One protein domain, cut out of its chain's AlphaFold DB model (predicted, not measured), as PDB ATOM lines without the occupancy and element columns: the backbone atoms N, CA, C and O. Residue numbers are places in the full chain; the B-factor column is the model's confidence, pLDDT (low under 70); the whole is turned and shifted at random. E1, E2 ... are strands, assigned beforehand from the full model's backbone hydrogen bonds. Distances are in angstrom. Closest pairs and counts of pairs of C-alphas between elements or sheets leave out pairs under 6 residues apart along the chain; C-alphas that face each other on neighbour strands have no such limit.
ATOM      1  N   ASP A   3     205.585 240.003 192.217       79.50
ATOM      2  CA  ASP A   3     205.833 240.229 193.640       79.50
ATOM      3  C   ASP A   3     205.370 239.005 194.432       79.50
ATOM      4  O   ASP A   3     204.300 238.449 194.169       79.50
ATOM      5  N   VAL A   4     206.199 238.561 195.371       80.19
ATOM      6  CA  VAL A   4     205.955 237.372 196.181       80.19
ATOM      7  C   VAL A   4     206.132 237.695 197.663       80.19
ATOM      8  O   VAL A   4     207.087 238.381 198.040       80.19
ATOM      9  N   PRO A   5     205.211 237.225 198.521       80.25
ATOM     10  CA  PRO A   5     205.364 237.378 199.956       80.25
ATOM     11  C   PRO A   5     206.516 236.499 200.473       80.25
ATOM     12  O   PRO A   5     206.864 235.499 199.839       80.25
ATOM     13  N   PRO A   6     207.086 236.834 201.642       83.94
ATOM     14  CA  PRO A   6     208.049 235.967 202.308       83.94
ATOM     15  C   PRO A   6     207.395 234.641 202.728       83.94
ATOM     16  O   PRO A   6     206.220 234.616 203.100       83.94
ATOM     17  N   GLY A   7     208.165 233.549 202.722       83.62
ATOM     18  CA  GLY A   7     207.687 232.205 203.060       83.62
ATOM     19  C   GLY A   7     207.673 231.238 201.874       83.62
ATOM     20  O   GLY A   7     208.428 231.394 200.920       83.62
ATOM     21  N   ASP A   8     206.848 230.195 201.948       77.75
ATOM     22  CA  ASP A   8     206.848 229.135 200.937       77.75
ATOM     23  C   ASP A   8     206.137 229.583 199.655       77.75
ATOM     24  O   ASP A   8     204.918 229.763 199.617       77.75
ATOM     25  N   LEU A   9     206.908 229.714 198.579       79.50
ATOM     26  CA  LEU A   9     206.406 229.962 197.238       79.50
ATOM     27  C   LEU A   9     206.251 228.634 196.497       79.50
ATOM     28  O   LEU A   9     207.182 227.829 196.422       79.50
ATOM     29  N   ARG A  10     205.071 228.433 195.904       77.88
ATOM     30  CA  ARG A  10     204.775 227.305 195.017       77.88
ATOM     31  C   ARG A  10     204.559 227.792 193.593       77.88
ATOM     32  O   ARG A  10     203.762 228.700 193.366       77.88
ATOM     33  N   LEU A  11     205.258 227.184 192.640       72.31
ATOM     34  CA  LEU A  11     205.137 227.484 191.213       72.31
ATOM     35  C   LEU A  11     204.720 226.219 190.465       72.31
ATOM     36  O   LEU A  11     205.373 225.186 190.589       72.31
ATOM     37  N   ALA A  12     203.652 226.292 189.672       71.19
ATOM     38  CA  ALA A  12     203.275 225.191 188.796       71.19
ATOM     39  C   ALA A  12     204.178 225.184 187.554       71.19
ATOM     40  O   ALA A  12     204.300 226.188 186.844       71.19
ATOM     41  N   VAL A  13     204.816 224.045 187.293       70.75
ATOM     42  CA  VAL A  13     205.744 223.872 186.175       70.75
ATOM     43  C   VAL A  13     205.407 222.597 185.420       70.75
ATOM     44  O   VAL A  13     205.197 221.530 185.994       70.75
ATOM     45  N   THR A  14     205.349 222.717 184.101       68.69
ATOM     46  CA  THR A  14     205.143 221.595 183.194       68.69
ATOM     47  C   THR A  14     206.420 221.385 182.399       68.69
ATOM     48  O   THR A  14     206.872 222.273 181.685       68.69
ATOM     49  N   VAL A  15     207.011 220.202 182.532       68.88
ATOM     50  CA  VAL A  15     208.191 219.778 181.775       68.88
ATOM     51  C   VAL A  15     207.711 218.744 180.763       68.88
ATOM     52  O   VAL A  15     207.175 217.701 181.143       68.88
ATOM     53  N   ALA A  16     207.815 219.041 179.470       67.25
ATOM     54  CA  ALA A  16     207.293 218.150 178.439       67.25
ATOM     55  C   ALA A  16     208.225 216.946 178.217       67.25
ATOM     56  O   ALA A  16     209.295 217.096 177.645       67.25
ATOM     57  N   GLY A  17     207.799 215.737 178.590       62.69
ATOM     58  CA  GLY A  17     208.515 214.497 178.245       62.69
ATOM     59  C   GLY A  17     209.411 213.905 179.337       62.69
ATOM     60  O   GLY A  17     209.967 212.835 179.112       62.69
ATOM     61  N   THR A  18     209.480 214.522 180.524       65.12
ATOM     62  CA  THR A  18     210.291 214.037 181.659       65.12
ATOM     63  C   THR A  18     209.582 214.308 182.993       65.12
ATOM     64  O   THR A  18     208.824 215.270 183.108       65.12
ATOM     65  N   ASP A  19     209.812 213.466 184.006       68.12
ATOM     66  CA  ASP A  19     209.418 213.765 185.392       68.12
ATOM     67  C   ASP A  19     210.254 214.942 185.920       68.12
ATOM     68  O   ASP A  19     211.476 214.969 185.763       68.12
ATOM     69  N   ILE A  20     209.620 215.927 186.561       72.62
ATOM     70  CA  ILE A  20     210.334 217.112 187.054       72.62
ATOM     71  C   ILE A  20     211.304 216.772 188.191       72.62
ATOM     72  O   ILE A  20     212.186 217.569 188.495       72.62
ATOM     73  N   SER A  21     211.153 215.598 188.814       73.94
ATOM     74  CA  SER A  21     212.030 215.126 189.890       73.94
ATOM     75  C   SER A  21     213.486 214.912 189.449       73.94
ATOM     76  O   SER A  21     214.385 214.949 190.289       73.94
ATOM     77  N   SER A  22     213.744 214.730 188.147       73.81
ATOM     78  CA  SER A  22     215.096 214.592 187.590       73.81
ATOM     79  C   SER A  22     215.710 215.908 187.100       73.81
ATOM     80  O   SER A  22     216.812 215.889 186.555       73.81
ATOM     81  N   VAL A  23     215.007 217.034 187.245       76.75
ATOM     82  CA  VAL A  23     215.448 218.361 186.791       76.75
ATOM     83  C   VAL A  23     215.818 219.205 188.005       76.75
ATOM     84  O   VAL A  23     215.066 219.280 188.978       76.75
ATOM     85  N   GLN A  24     216.983 219.853 187.962       84.94
ATOM     86  CA  GLN A  24     217.360 220.805 189.004       84.94
ATOM     87  C   GLN A  24     216.803 222.179 188.660       84.94
ATOM     88  O   GLN A  24     216.999 222.671 187.549       84.94
ATOM     89  N   PHE A  25     216.121 222.806 189.616       84.81
ATOM     90  CA  PHE A  25     215.532 224.123 189.426       84.81
ATOM     91  C   PHE A  25     216.153 225.153 190.355       84.81
ATOM     92  O   PHE A  25     216.485 224.866 191.508       84.81
ATOM     93  N   TRP A  26     216.229 226.386 189.867       89.19
ATOM     94  CA  TRP A  26     216.535 227.549 190.686       89.19
ATOM     95  C   TRP A  26     215.556 228.671 190.389       89.19
ATOM     96  O   TRP A  26     215.196 228.907 189.241       89.19
ATOM     97  N   VAL A  27     215.154 229.396 191.424       86.50
ATOM     98  CA  VAL A  27     214.321 230.590 191.304       86.50
ATOM     99  C   VAL A  27     215.185 231.801 191.605       86.50
ATOM    100  O   VAL A  27     215.868 231.854 192.628       86.50
ATOM    101  N   TRP A  28     215.152 232.774 190.702       87.25
ATOM    102  CA  TRP A  28     215.809 234.054 190.889       87.25
ATOM    103  C   TRP A  28     214.827 235.061 191.472       87.25
ATOM    104  O   TRP A  28     213.753 235.301 190.905       87.25
ATOM    105  N   LEU A  29     215.221 235.659 192.592       87.06
ATOM    106  CA  LEU A  29     214.474 236.682 193.306       87.06
ATOM    107  C   LEU A  29     215.245 238.000 193.299       87.06
ATOM    108  O   LEU A  29     216.467 238.000 193.413       87.06
ATOM    109  N   HIS A  30     214.521 239.110 193.196       85.69
ATOM    110  CA  HIS A  30     215.084 240.455 193.249       85.69
ATOM    111  C   HIS A  30     214.248 241.347 194.170       85.69
ATOM    112  O   HIS A  30     213.021 241.349 194.049       85.69
ATOM    113  N   ASP A  31     214.881 242.107 195.061       85.19
ATOM    114  CA  ASP A  31     214.203 243.014 196.008       85.19
ATOM    115  C   ASP A  31     214.317 244.507 195.631       85.19
ATOM    116  O   ASP A  31     213.720 245.369 196.272       85.19
ATOM    117  N   GLY A  32     215.051 244.821 194.561       76.06
ATOM    118  CA  GLY A  32     215.384 246.190 194.157       76.06
ATOM    119  C   GLY A  32     216.884 246.475 194.201       76.06
ATOM    120  O   GLY A  32     217.339 247.385 193.513       76.06
ATOM    121  N   VAL A  33     217.634 245.697 194.985       72.00
ATOM    122  CA  VAL A  33     219.058 245.908 195.268       72.00
ATOM    123  C   VAL A  33     219.849 244.611 195.109       72.00
ATOM    124  O   VAL A  33     220.912 244.604 194.492       72.00
ATOM    125  N   GLU A  34     219.338 243.518 195.666       81.19
ATOM    126  CA  GLU A  34     219.966 242.209 195.665       81.19
ATOM    127  C   GLU A  34     219.269 241.275 194.671       81.19
ATOM    128  O   GLU A  34     218.039 241.202 194.597       81.19
ATOM    129  N   LEU A  35     220.080 240.525 193.925       85.75
ATOM    130  CA  LEU A  35     219.635 239.432 193.075       85.75
ATOM    131  C   LEU A  35     220.101 238.108 193.689       85.75
ATOM    132  O   LEU A  35     221.298 237.828 193.737       85.75
ATOM    133  N   VAL A  36     219.153 237.275 194.112       87.38
ATOM    134  CA  VAL A  36     219.431 236.001 194.788       87.38
ATOM    135  C   VAL A  36     218.960 234.832 193.933       87.38
ATOM    136  O   VAL A  36     217.845 234.834 193.413       87.38
ATOM    137  N   ARG A  37     219.799 233.797 193.830       90.12
ATOM    138  CA  ARG A  37     219.471 232.517 193.190       90.12
ATOM    139  C   ARG A  37     219.226 231.458 194.260       90.12
ATOM    140  O   ARG A  37     220.156 231.070 194.964       90.12
ATOM    141  N   LEU A  38     217.995 230.970 194.363       88.81
ATOM    142  CA  LEU A  38     217.603 229.972 195.359       88.81
ATOM    143  C   LEU A  38     217.329 228.619 194.701       88.81
ATOM    144  O   LEU A  38     216.679 228.589 193.657       88.81
ATOM    145  N   PRO A  39     217.783 227.496 195.285       88.69
ATOM    146  CA  PRO A  39     217.404 226.176 194.798       88.69
ATOM    147  C   PRO A  39     215.902 225.949 195.006       88.69
ATOM    148  O   PRO A  39     215.348 226.329 196.038       88.69
ATOM    149  N   ALA A  40     215.254 225.305 194.039       84.38
ATOM    150  CA  ALA A  40     213.856 224.906 194.119       84.38
ATOM    151  C   ALA A  40     213.723 223.390 193.953       84.38
ATOM    152  O   ALA A  40     214.421 222.770 193.149       84.38
ATOM    153  N   THR A  41     212.819 222.789 194.723       81.69
ATOM    154  CA  THR A  41     212.549 221.349 194.667       81.69
ATOM    155  C   THR A  41     211.278 221.089 193.875       81.69
ATOM    156  O   THR A  41     210.220 221.638 194.182       81.69
ATOM    157  N   GLY A  42     211.387 220.264 192.834       75.44
ATOM    158  CA  GLY A  42     210.262 219.848 192.004       75.44
ATOM    159  C   GLY A  42     209.738 218.464 192.378       75.44
ATOM    160  O   GLY A  42     210.522 217.549 192.624       75.44
ATOM    161  N   ALA A  43     208.415 218.293 192.386       70.94
ATOM    162  CA  ALA A  43     207.769 216.981 192.458       70.94
ATOM    163  C   ALA A  43     206.516 216.890 191.559       70.94
ATOM    164  O   ALA A  43     205.723 217.834 191.510       70.94
ATOM    165  N   GLY A  44     206.307 215.731 190.914       62.62
ATOM    166  CA  GLY A  44     205.092 215.375 190.156       62.62
ATOM    167  C   GLY A  44     205.119 215.698 188.652       62.62
ATOM    168  O   GLY A  44     206.050 216.319 188.156       62.62
ATOM    169  N   ALA A  45     204.076 215.300 187.908       61.72
ATOM    170  CA  ALA A  45     203.915 215.618 186.481       61.72
ATOM    171  C   ALA A  45     202.421 215.826 186.110       61.72
ATOM    172  O   ALA A  45     201.670 214.847 186.122       61.72
ATOM    173  N   PRO A  46     201.962 217.055 185.770       64.06
ATOM    174  CA  PRO A  46     202.670 218.336 185.895       64.06
ATOM    175  C   PRO A  46     203.040 218.599 187.357       64.06
ATOM    176  O   PRO A  46     202.295 218.229 188.265       64.06
ATOM    177  N   GLY A  47     204.215 219.170 187.590       71.50
ATOM    178  CA  GLY A  47     204.780 219.232 188.928       71.50
ATOM    179  C   GLY A  47     204.769 220.629 189.534       71.50
ATOM    180  O   GLY A  47     204.522 221.636 188.870       71.50
ATOM    181  N   THR A  48     204.985 220.686 190.843       74.62
ATOM    182  CA  THR A  48     205.071 221.947 191.589       74.62
ATOM    183  C   THR A  48     206.498 222.145 192.072       74.62
ATOM    184  O   THR A  48     207.072 221.233 192.668       74.62
ATOM    185  N   LEU A  49     207.057 223.329 191.824       78.56
ATOM    186  CA  LEU A  49     208.296 223.777 192.445       78.56
ATOM    187  C   LEU A  49     207.983 224.429 193.782       78.56
ATOM    188  O   LEU A  49     207.116 225.303 193.849       78.56
ATOM    189  N   ALA A  50     208.712 224.041 194.819       80.75
ATOM    190  CA  ALA A  50     208.706 224.711 196.108       80.75
ATOM    191  C   ALA A  50     210.031 225.453 196.323       80.75
ATOM    192  O   ALA A  50     211.108 224.895 196.099       80.75
ATOM    193  N   VAL A  51     209.947 226.703 196.776       85.31
ATOM    194  CA  VAL A  51     211.098 227.507 197.200       85.31
ATOM    195  C   VAL A  51     210.731 228.319 198.438       85.31
ATOM    196  O   VAL A  51     209.631 228.861 198.529       85.31
ATOM    197  N   THR A  52     211.649 228.413 199.397       86.88
ATOM    198  CA  THR A  52     211.465 229.246 200.589       86.88
ATOM    199  C   THR A  52     212.001 230.649 200.312       86.88
ATOM    200  O   THR A  52     213.207 230.850 200.181       86.88
ATOM    201  N   VAL A  53     211.094 231.617 200.210       85.06
ATOM    202  CA  VAL A  53     211.387 233.035 199.987       85.06
ATOM    203  C   VAL A  53     211.855 233.670 201.305       85.06
ATOM    204  O   VAL A  53     211.153 233.541 202.316       85.06
ATOM    205  N   PRO A  54     213.008 234.365 201.326       87.25
ATOM    206  CA  PRO A  54     213.493 235.067 202.509       87.25
ATOM    207  C   PRO A  54     212.507 236.130 203.008       87.25
ATOM    208  O   PRO A  54     211.617 236.576 202.286       87.25
ATOM    209  N   ALA A  55     212.692 236.589 204.247       86.19
ATOM    210  CA  ALA A  55     211.960 237.751 204.744       86.19
ATOM    211  C   ALA A  55     212.223 238.981 203.848       86.19
ATOM    212  O   ALA A  55     213.346 239.174 203.385       86.19
ATOM    213  N   GLY A  56     211.203 239.812 203.616       84.75
ATOM    214  CA  GLY A  56     211.319 241.032 202.810       84.75
ATOM    215  C   GLY A  56     210.290 241.121 201.686       84.75
ATOM    216  O   GLY A  56     209.338 240.343 201.639       84.75
ATOM    217  N   THR A  57     210.486 242.100 200.801       85.38
ATOM    218  CA  THR A  57     209.684 242.267 199.581       85.38
ATOM    219  C   THR A  57     210.492 241.724 198.420       85.38
ATOM    220  O   THR A  57     211.508 242.306 198.061       85.38
ATOM    221  N   TRP A  58     210.051 240.610 197.847       84.62
ATOM    222  CA  TRP A  58     210.785 239.931 196.789       84.62
ATOM    223  C   TRP A  58     209.952 239.854 195.526       84.62
ATOM    224  O   TRP A  58     208.727 239.761 195.567       84.62
ATOM    225  N   ARG A  59     210.634 239.843 194.387       85.12
ATOM    226  CA  ARG A  59     210.022 239.653 193.081       85.12
ATOM    227  C   ARG A  59     210.663 238.467 192.385       85.12
ATOM    228  O   ARG A  59     211.875 238.457 192.189       85.12
ATOM    229  N   VAL A  60     209.862 237.496 191.951       82.81
ATOM    230  CA  VAL A  60     210.349 236.423 191.074       82.81
ATOM    231  C   VAL A  60     210.666 237.033 189.724       82.81
ATOM    232  O   VAL A  60     209.777 237.574 189.051       82.81
ATOM    233  N   VAL A  61     211.935 236.963 189.336       85.12
ATOM    234  CA  VAL A  61     212.403 237.482 188.054       85.12
ATOM    235  C   VAL A  61     212.628 236.359 187.061       85.12
ATOM    236  O   VAL A  61     212.129 236.508 185.952       85.12
ATOM    237  N   ALA A  62     213.236 235.234 187.463       84.31
ATOM    238  CA  ALA A  62     213.559 234.097 186.595       84.31
ATOM    239  C   ALA A  62     213.338 232.737 187.258       84.31
ATOM    240  O   ALA A  62     213.391 232.626 188.483       84.31
ATOM    241  N   VAL A  63     213.203 231.696 186.437       83.19
ATOM    242  CA  VAL A  63     213.368 230.299 186.861       83.19
ATOM    243  C   VAL A  63     214.358 229.618 185.921       83.19
ATOM    244  O   VAL A  63     214.131 229.602 184.715       83.19
ATOM    245  N   ASP A  64     215.445 229.074 186.459       84.69
ATOM    246  CA  ASP A  64     216.374 228.215 185.722       84.69
ATOM    247  C   ASP A  64     215.981 226.752 185.909       84.69
ATOM    248  O   ASP A  64     215.610 226.343 187.011       84.69
ATOM    249  N   ALA A  65     216.138 225.966 184.852       81.94
ATOM    250  CA  ALA A  65     216.030 224.518 184.858       81.94
ATOM    251  C   ALA A  65     217.289 223.932 184.210       81.94
ATOM    252  O   ALA A  65     217.554 224.205 183.042       81.94
ATOM    253  N   ASP A  66     218.068 223.150 184.952       82.12
ATOM    254  CA  ASP A  66     219.175 222.367 184.397       82.12
ATOM    255  C   ASP A  66     218.641 220.992 184.007       82.12
ATOM    256  O   ASP A  66     218.211 220.197 184.854       82.12
ATOM    257  N   THR A  67     218.580 220.768 182.699       71.12
ATOM    258  CA  THR A  67     217.953 219.602 182.093       71.12
ATOM    259  C   THR A  67     219.019 218.794 181.358       71.12
ATOM    260  O   THR A  67     219.681 219.335 180.477       71.12
ATOM    261  N   PRO A  68     219.172 217.489 181.644       60.31
ATOM    262  CA  PRO A  68     220.175 216.653 180.978       60.31
ATOM    263  C   PRO A  68     219.913 216.451 179.471       60.31
ATOM    264  O   PRO A  68     220.809 216.021 178.750       60.31
ATOM    265  N   GLU A  69     218.709 216.776 178.992       62.88
ATOM    266  CA  GLU A  69     218.311 216.781 177.581       62.88
ATOM    267  C   GLU A  69     217.573 218.091 177.263       62.88
ATOM    268  O   GLU A  69     217.009 218.710 178.165       62.88
ATOM    269  N   THR A  70     217.533 218.519 175.996       56.91
ATOM    270  CA  THR A  70     216.723 219.672 175.557       56.91
ATOM    271  C   THR A  70     215.237 219.377 175.741       56.91
ATOM    272  O   THR A  70     214.588 218.817 174.855       56.91
ATOM    273  N   VAL A  71     214.703 219.754 176.896       57.25
ATOM    274  CA  VAL A  71     213.290 219.619 177.236       57.25
ATOM    275  C   VAL A  71     212.635 220.997 177.229       57.25
ATOM    276  O   VAL A  71     213.207 221.961 177.722       57.25
ATOM    277  N   ASN A  72     211.420 221.100 176.684       60.00
ATOM    278  CA  ASN A  72     210.634 222.325 176.794       60.00
ATOM    279  C   ASN A  72     209.995 222.396 178.183       60.00
ATOM    280  O   ASN A  72     209.103 221.603 178.506       60.00
ATOM    281  N   VAL A  73     210.445 223.349 178.992       57.59
ATOM    282  CA  VAL A  73     209.822 223.697 180.265       57.59
ATOM    283  C   VAL A  73     208.886 224.884 180.057       57.59
ATOM    284  O   VAL A  73     209.315 225.973 179.689       57.59
ATOM    285  N   ASP A  74     207.604 224.680 180.341       60.12
ATOM    286  CA  ASP A  74     206.613 225.745 180.450       60.12
ATOM    287  C   ASP A  74     206.282 225.949 181.932       60.12
ATOM    288  O   ASP A  74     205.726 225.072 182.600       60.12
ATOM    289  N   ALA A  75     206.597 227.127 182.468       58.91
ATOM    290  CA  ALA A  75     206.117 227.536 183.782       58.91
ATOM    291  C   ALA A  75     204.880 228.417 183.617       58.91
ATOM    292  O   ALA A  75     204.897 229.416 182.896       58.91
ATOM    293  N   ILE A  76     203.809 228.071 184.329       55.75
ATOM    294  CA  ILE A  76     202.681 228.972 184.539       55.75
ATOM    295  C   ILE A  76     202.663 229.243 186.031       55.75
ATOM    296  O   ILE A  76     202.234 228.410 186.827       55.75
ATOM    297  N   GLY A  77     203.134 230.426 186.417       51.34
ATOM    298  CA  GLY A  77     202.967 230.881 187.788       51.34
ATOM    299  C   GLY A  77     201.475 231.034 188.070       51.34
ATOM    300  O   GLY A  77     200.868 232.002 187.617       51.34
ATOM    301  N   SER A  78     200.888 230.073 188.781       46.16
ATOM    302  CA  SER A  78     199.662 230.271 189.548       46.16
ATOM    303  C   SER A  78     200.108 230.524 190.981       46.16
ATOM    304  O   SER A  78     200.350 229.557 191.704       46.16
ATOM    305  N   PRO A  79     200.323 231.781 191.399       47.75
ATOM    306  CA  PRO A  79     200.483 232.037 192.813       47.75
ATOM    307  C   PRO A  79     199.148 231.682 193.467       47.75
ATOM    308  O   PRO A  79     198.173 232.411 193.307       47.75
ATOM    309  N   ASP A  80     199.103 230.611 194.260       44.69
ATOM    310  CA  ASP A  80     197.975 230.293 195.158       44.69
ATOM    311  C   ASP A  80     197.738 231.387 196.233       44.69
ATOM    312  O   ASP A  80     197.000 231.197 197.193       44.69
ATOM    313  N   VAL A  81     198.365 232.561 196.083       41.97
ATOM    314  CA  VAL A  81     198.343 233.692 197.013       41.97
ATOM    315  C   VAL A  81     197.835 234.990 196.355       41.97
ATOM    316  O   VAL A  81     197.613 235.973 197.052       41.97
ATOM    317  N   LEU A  82     197.559 235.013 195.042       40.19
ATOM    318  CA  LEU A  82     196.858 236.126 194.380       40.19
ATOM    319  C   LEU A  82     195.894 235.577 193.319       40.19
ATOM    320  O   LEU A  82     196.301 235.265 192.198       40.19
ATOM    321  N   GLU A  83     194.607 235.473 193.669       37.47
ATOM    322  CA  GLU A  83     193.536 235.168 192.713       37.47
ATOM    323  C   GLU A  83     193.653 236.081 191.476       37.47
ATOM    324  O   GLU A  83     193.513 237.299 191.564       37.47
ATOM    325  N   GLY A  84     193.911 235.491 190.302       39.06
ATOM    326  CA  GLY A  84     193.691 236.144 189.006       39.06
ATOM    327  C   GLY A  84     194.919 236.522 188.169       39.06
ATOM    328  O   GLY A  84     194.737 236.941 187.027       39.06
ATOM    329  N   SER A  85     196.154 236.337 188.647       43.72
ATOM    330  CA  SER A  85     197.357 236.710 187.875       43.72
ATOM    331  C   SER A  85     198.051 235.491 187.259       43.72
ATOM    332  O   SER A  85     198.860 234.840 187.913       43.72
ATOM    333  N   ARG A  86     197.765 235.178 185.986       54.34
ATOM    334  CA  ARG A  86     198.563 234.207 185.212       54.34
ATOM    335  C   ARG A  86     199.736 234.927 184.565       54.34
ATOM    336  O   ARG A  86     199.528 235.762 183.688       54.34
ATOM    337  N   VAL A  87     200.958 234.581 184.960       54.22
ATOM    338  CA  VAL A  87     202.164 235.080 184.288       54.22
ATOM    339  C   VAL A  87     202.716 233.992 183.390       54.22
ATOM    340  O   VAL A  87     203.092 232.918 183.860       54.22
ATOM    341  N   ARG A  88     202.719 234.275 182.085       61.72
ATOM    342  CA  ARG A  88     203.329 233.409 181.082       61.72
ATOM    343  C   ARG A  88     204.820 233.694 181.027       61.72
ATOM    344  O   ARG A  88     205.234 234.846 180.860       61.72
ATOM    345  N   PHE A  89     205.605 232.641 181.179       61.34
ATOM    346  CA  PHE A  89     207.041 232.704 180.995       61.34
ATOM    347  C   PHE A  89     207.376 232.226 179.581       61.34
ATOM    348  O   PHE A  89     206.897 231.180 179.157       61.34
ATOM    349  N   GLY A  90     208.179 233.001 178.858       60.62
ATOM    350  CA  GLY A  90     208.869 232.535 177.662       60.62
ATOM    351  C   GLY A  90     210.170 231.838 178.056       60.62
ATOM    352  O   GLY A  90     210.752 232.146 179.100       60.62
ATOM    353  N   SER A  91     210.637 230.911 177.224       64.56
ATOM    354  CA  SER A  91     211.864 230.156 177.481       64.56
ATOM    355  C   SER A  91     213.028 230.619 176.610       64.56
ATOM    356  O   SER A  91     212.877 230.737 175.394       64.56
ATOM    357  N   THR A  92     214.201 230.792 177.213       64.62
ATOM    358  CA  THR A  92     215.482 230.964 176.511       64.62
ATOM    359  C   THR A  92     216.385 229.778 176.840       64.62
ATOM    360  O   THR A  92     216.501 229.406 178.007       64.62
ATOM    361  N   VAL A  93     216.982 229.154 175.823       68.56
ATOM    362  CA  VAL A  93     217.836 227.965 175.981       68.56
ATOM    363  C   VAL A  93     219.302 228.394 176.005       68.56
ATOM    364  O   VAL A  93     219.763 229.064 175.083       68.56
ATOM    365  N   PHE A  94     220.020 227.990 177.050       63.88
ATOM    366  CA  PHE A  94     221.450 228.197 177.251       63.88
ATOM    367  C   PHE A  94     222.083 226.841 177.570       63.88
ATOM    368  O   PHE A  94     222.063 226.440 178.722       63.88
ATOM    369  N   GLU A  95     222.611 226.097 176.597       64.38
ATOM    370  CA  GLU A  95     223.108 224.732 176.860       64.38
ATOM    371  C   GLU A  95     224.040 224.668 178.098       64.38
ATOM    372  O   GLU A  95     225.017 225.423 178.150       64.38
ATOM    373  N   PRO A  96     223.771 223.803 179.108       66.69
ATOM    374  CA  PRO A  96     222.728 222.760 179.198       66.69
ATOM    375  C   PRO A  96     221.399 223.159 179.890       66.69
ATOM    376  O   PRO A  96     220.544 222.307 180.100       66.69
ATOM    377  N   PHE A  97     221.188 224.421 180.262       73.00
ATOM    378  CA  PHE A  97     220.021 224.865 181.030       73.00
ATOM    379  C   PHE A  97     219.023 225.729 180.239       73.00
ATOM    380  O   PHE A  97     219.331 226.376 179.240       73.00
ATOM    381  N   GLN A  98     217.784 225.779 180.714       78.31
ATOM    382  CA  GLN A  98     216.727 226.634 180.182       78.31
ATOM    383  C   GLN A  98     216.351 227.685 181.224       78.31
ATOM    384  O   GLN A  98     216.148 227.363 182.394       78.31
ATOM    385  N   ARG A  99     216.234 228.950 180.810       80.62
ATOM    386  CA  ARG A  99     215.753 230.038 181.668       80.62
ATOM    387  C   ARG A  99     214.376 230.505 181.228       80.62
ATOM    388  O   ARG A  99     214.157 230.861 180.070       80.62
ATOM    389  N   LEU A 100     213.462 230.553 182.187       79.94
ATOM    390  CA  LEU A 100     212.085 230.994 182.032       79.94
ATOM    391  C   LEU A 100     211.954 232.425 182.543       79.94
ATOM    392  O   LEU A 100     212.233 232.710 183.711       79.94
ATOM    393  N   MET A 101     211.517 233.324 181.663       76.56
ATOM    394  CA  MET A 101     211.383 234.756 181.935       76.56
ATOM    395  C   MET A 101     209.976 235.234 181.590       76.56
ATOM    396  O   MET A 101     209.438 234.780 180.583       76.56
ATOM    397  N   PRO A 102     209.373 236.181 182.336       73.75
ATOM    398  CA  PRO A 102     208.116 236.796 181.917       73.75
ATOM    399  C   PRO A 102     208.240 237.325 180.485       73.75
ATOM    400  O   PRO A 102     209.208 238.042 180.190       73.75
ATOM    401  N   GLU A 103     207.294 236.965 179.612       69.19
ATOM    402  CA  GLU A 103     207.326 237.372 178.203       69.19
ATOM    403  C   GLU A 103     207.429 238.901 178.082       69.19
ATOM    404  O   GLU A 103     206.683 239.655 178.711       69.19
TER     405      GLU A 103
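What this domain is: This is residues 3 to 103 of the 359 residues of an uncharacterized protein of Actinomycetales bacterium (UniProt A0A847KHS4). The eight strands E1 to E8 make a small barrel, a ring closed all the way round, with its weakest seam between E6 and E7. The first residues, 3 to 4, pair with residues 58 to 59 of E5, antiparallel. The printed part has 101 residues with no named helix and eight named strands, E1 to E8 in order along the chain; its class is all strand. Round the ring run E1, E4, E3, E2, E5, E8, E7, E6 and back to E1, each neighbour pair antiparallel. The whole is compact and rounded, with a radius of gyration of the C-alphas of 12.7 A and spans of 36 by 27 by 23 A.

How they stand to each other: Start at E1, residues 7 to 15, and go round the barrel. On one side of it is E4, residues 47 to 53, with N 9 and O 51 2.9 A apart, within hydrogen-bond range. E4 and E3, residues 35 to 44, are a hairpin; look at N 50 and O 41, 2.9 A. E3 is staggered: its residues 41 to 44 pair with E4, and 35 to 40 with E2, residues 24 to 30, another hairpin, with N 27 and O 38 at 2.8 A. Next come E5, residues 58 to 66, with N 26 and O 64 at 2.9 A from E2 to E5, and E8, residues 97 to 102, with N 65 and O 98 at 2.8 A. E8 and E7, residues 87 to 94, are a hairpin, with N 92 and O 99 at 2.9 A. E7 and E6, residues 73 to 77, are a hairpin too, but no N and O pair is within hydrogen-bond range; C-alphas 87 and 77, which face each other, are 5.5 A apart. E6 closes the ring on E1, with N 14 and O 74 at 2.8 A. E2 E3 E4 and E6 E7 E8 are meanders, each strand the antiparallel neighbour of the one before. E1 to E4, E2 to E5 and E5 to E8 are Greek keys, four strands in a row, three of them a meander and the first the antiparallel neighbour of the fourth.

Where its parts are: Find C-alpha 7 at (207.687, 232.205, 203.060), where E1 begins and runs 24.7 A. E2 spans 20.2 A, E3 28.3 A, E5 23.1 A and E7 21.7 A; E5 bends by 55 degrees at residue 61. E8 ends at C-alpha 102, (208.116, 236.796, 181.917).

The domain as a whole: The C-alphas of Gly 17 and Val 33, the two farthest apart, are 37.3 A from each other. The printed part has no cut, and no link is long. Mean pLDDT of the printed part is 72.1; under 70 are residues 14 to 19, 44 to 46, 68 to 96 and 103.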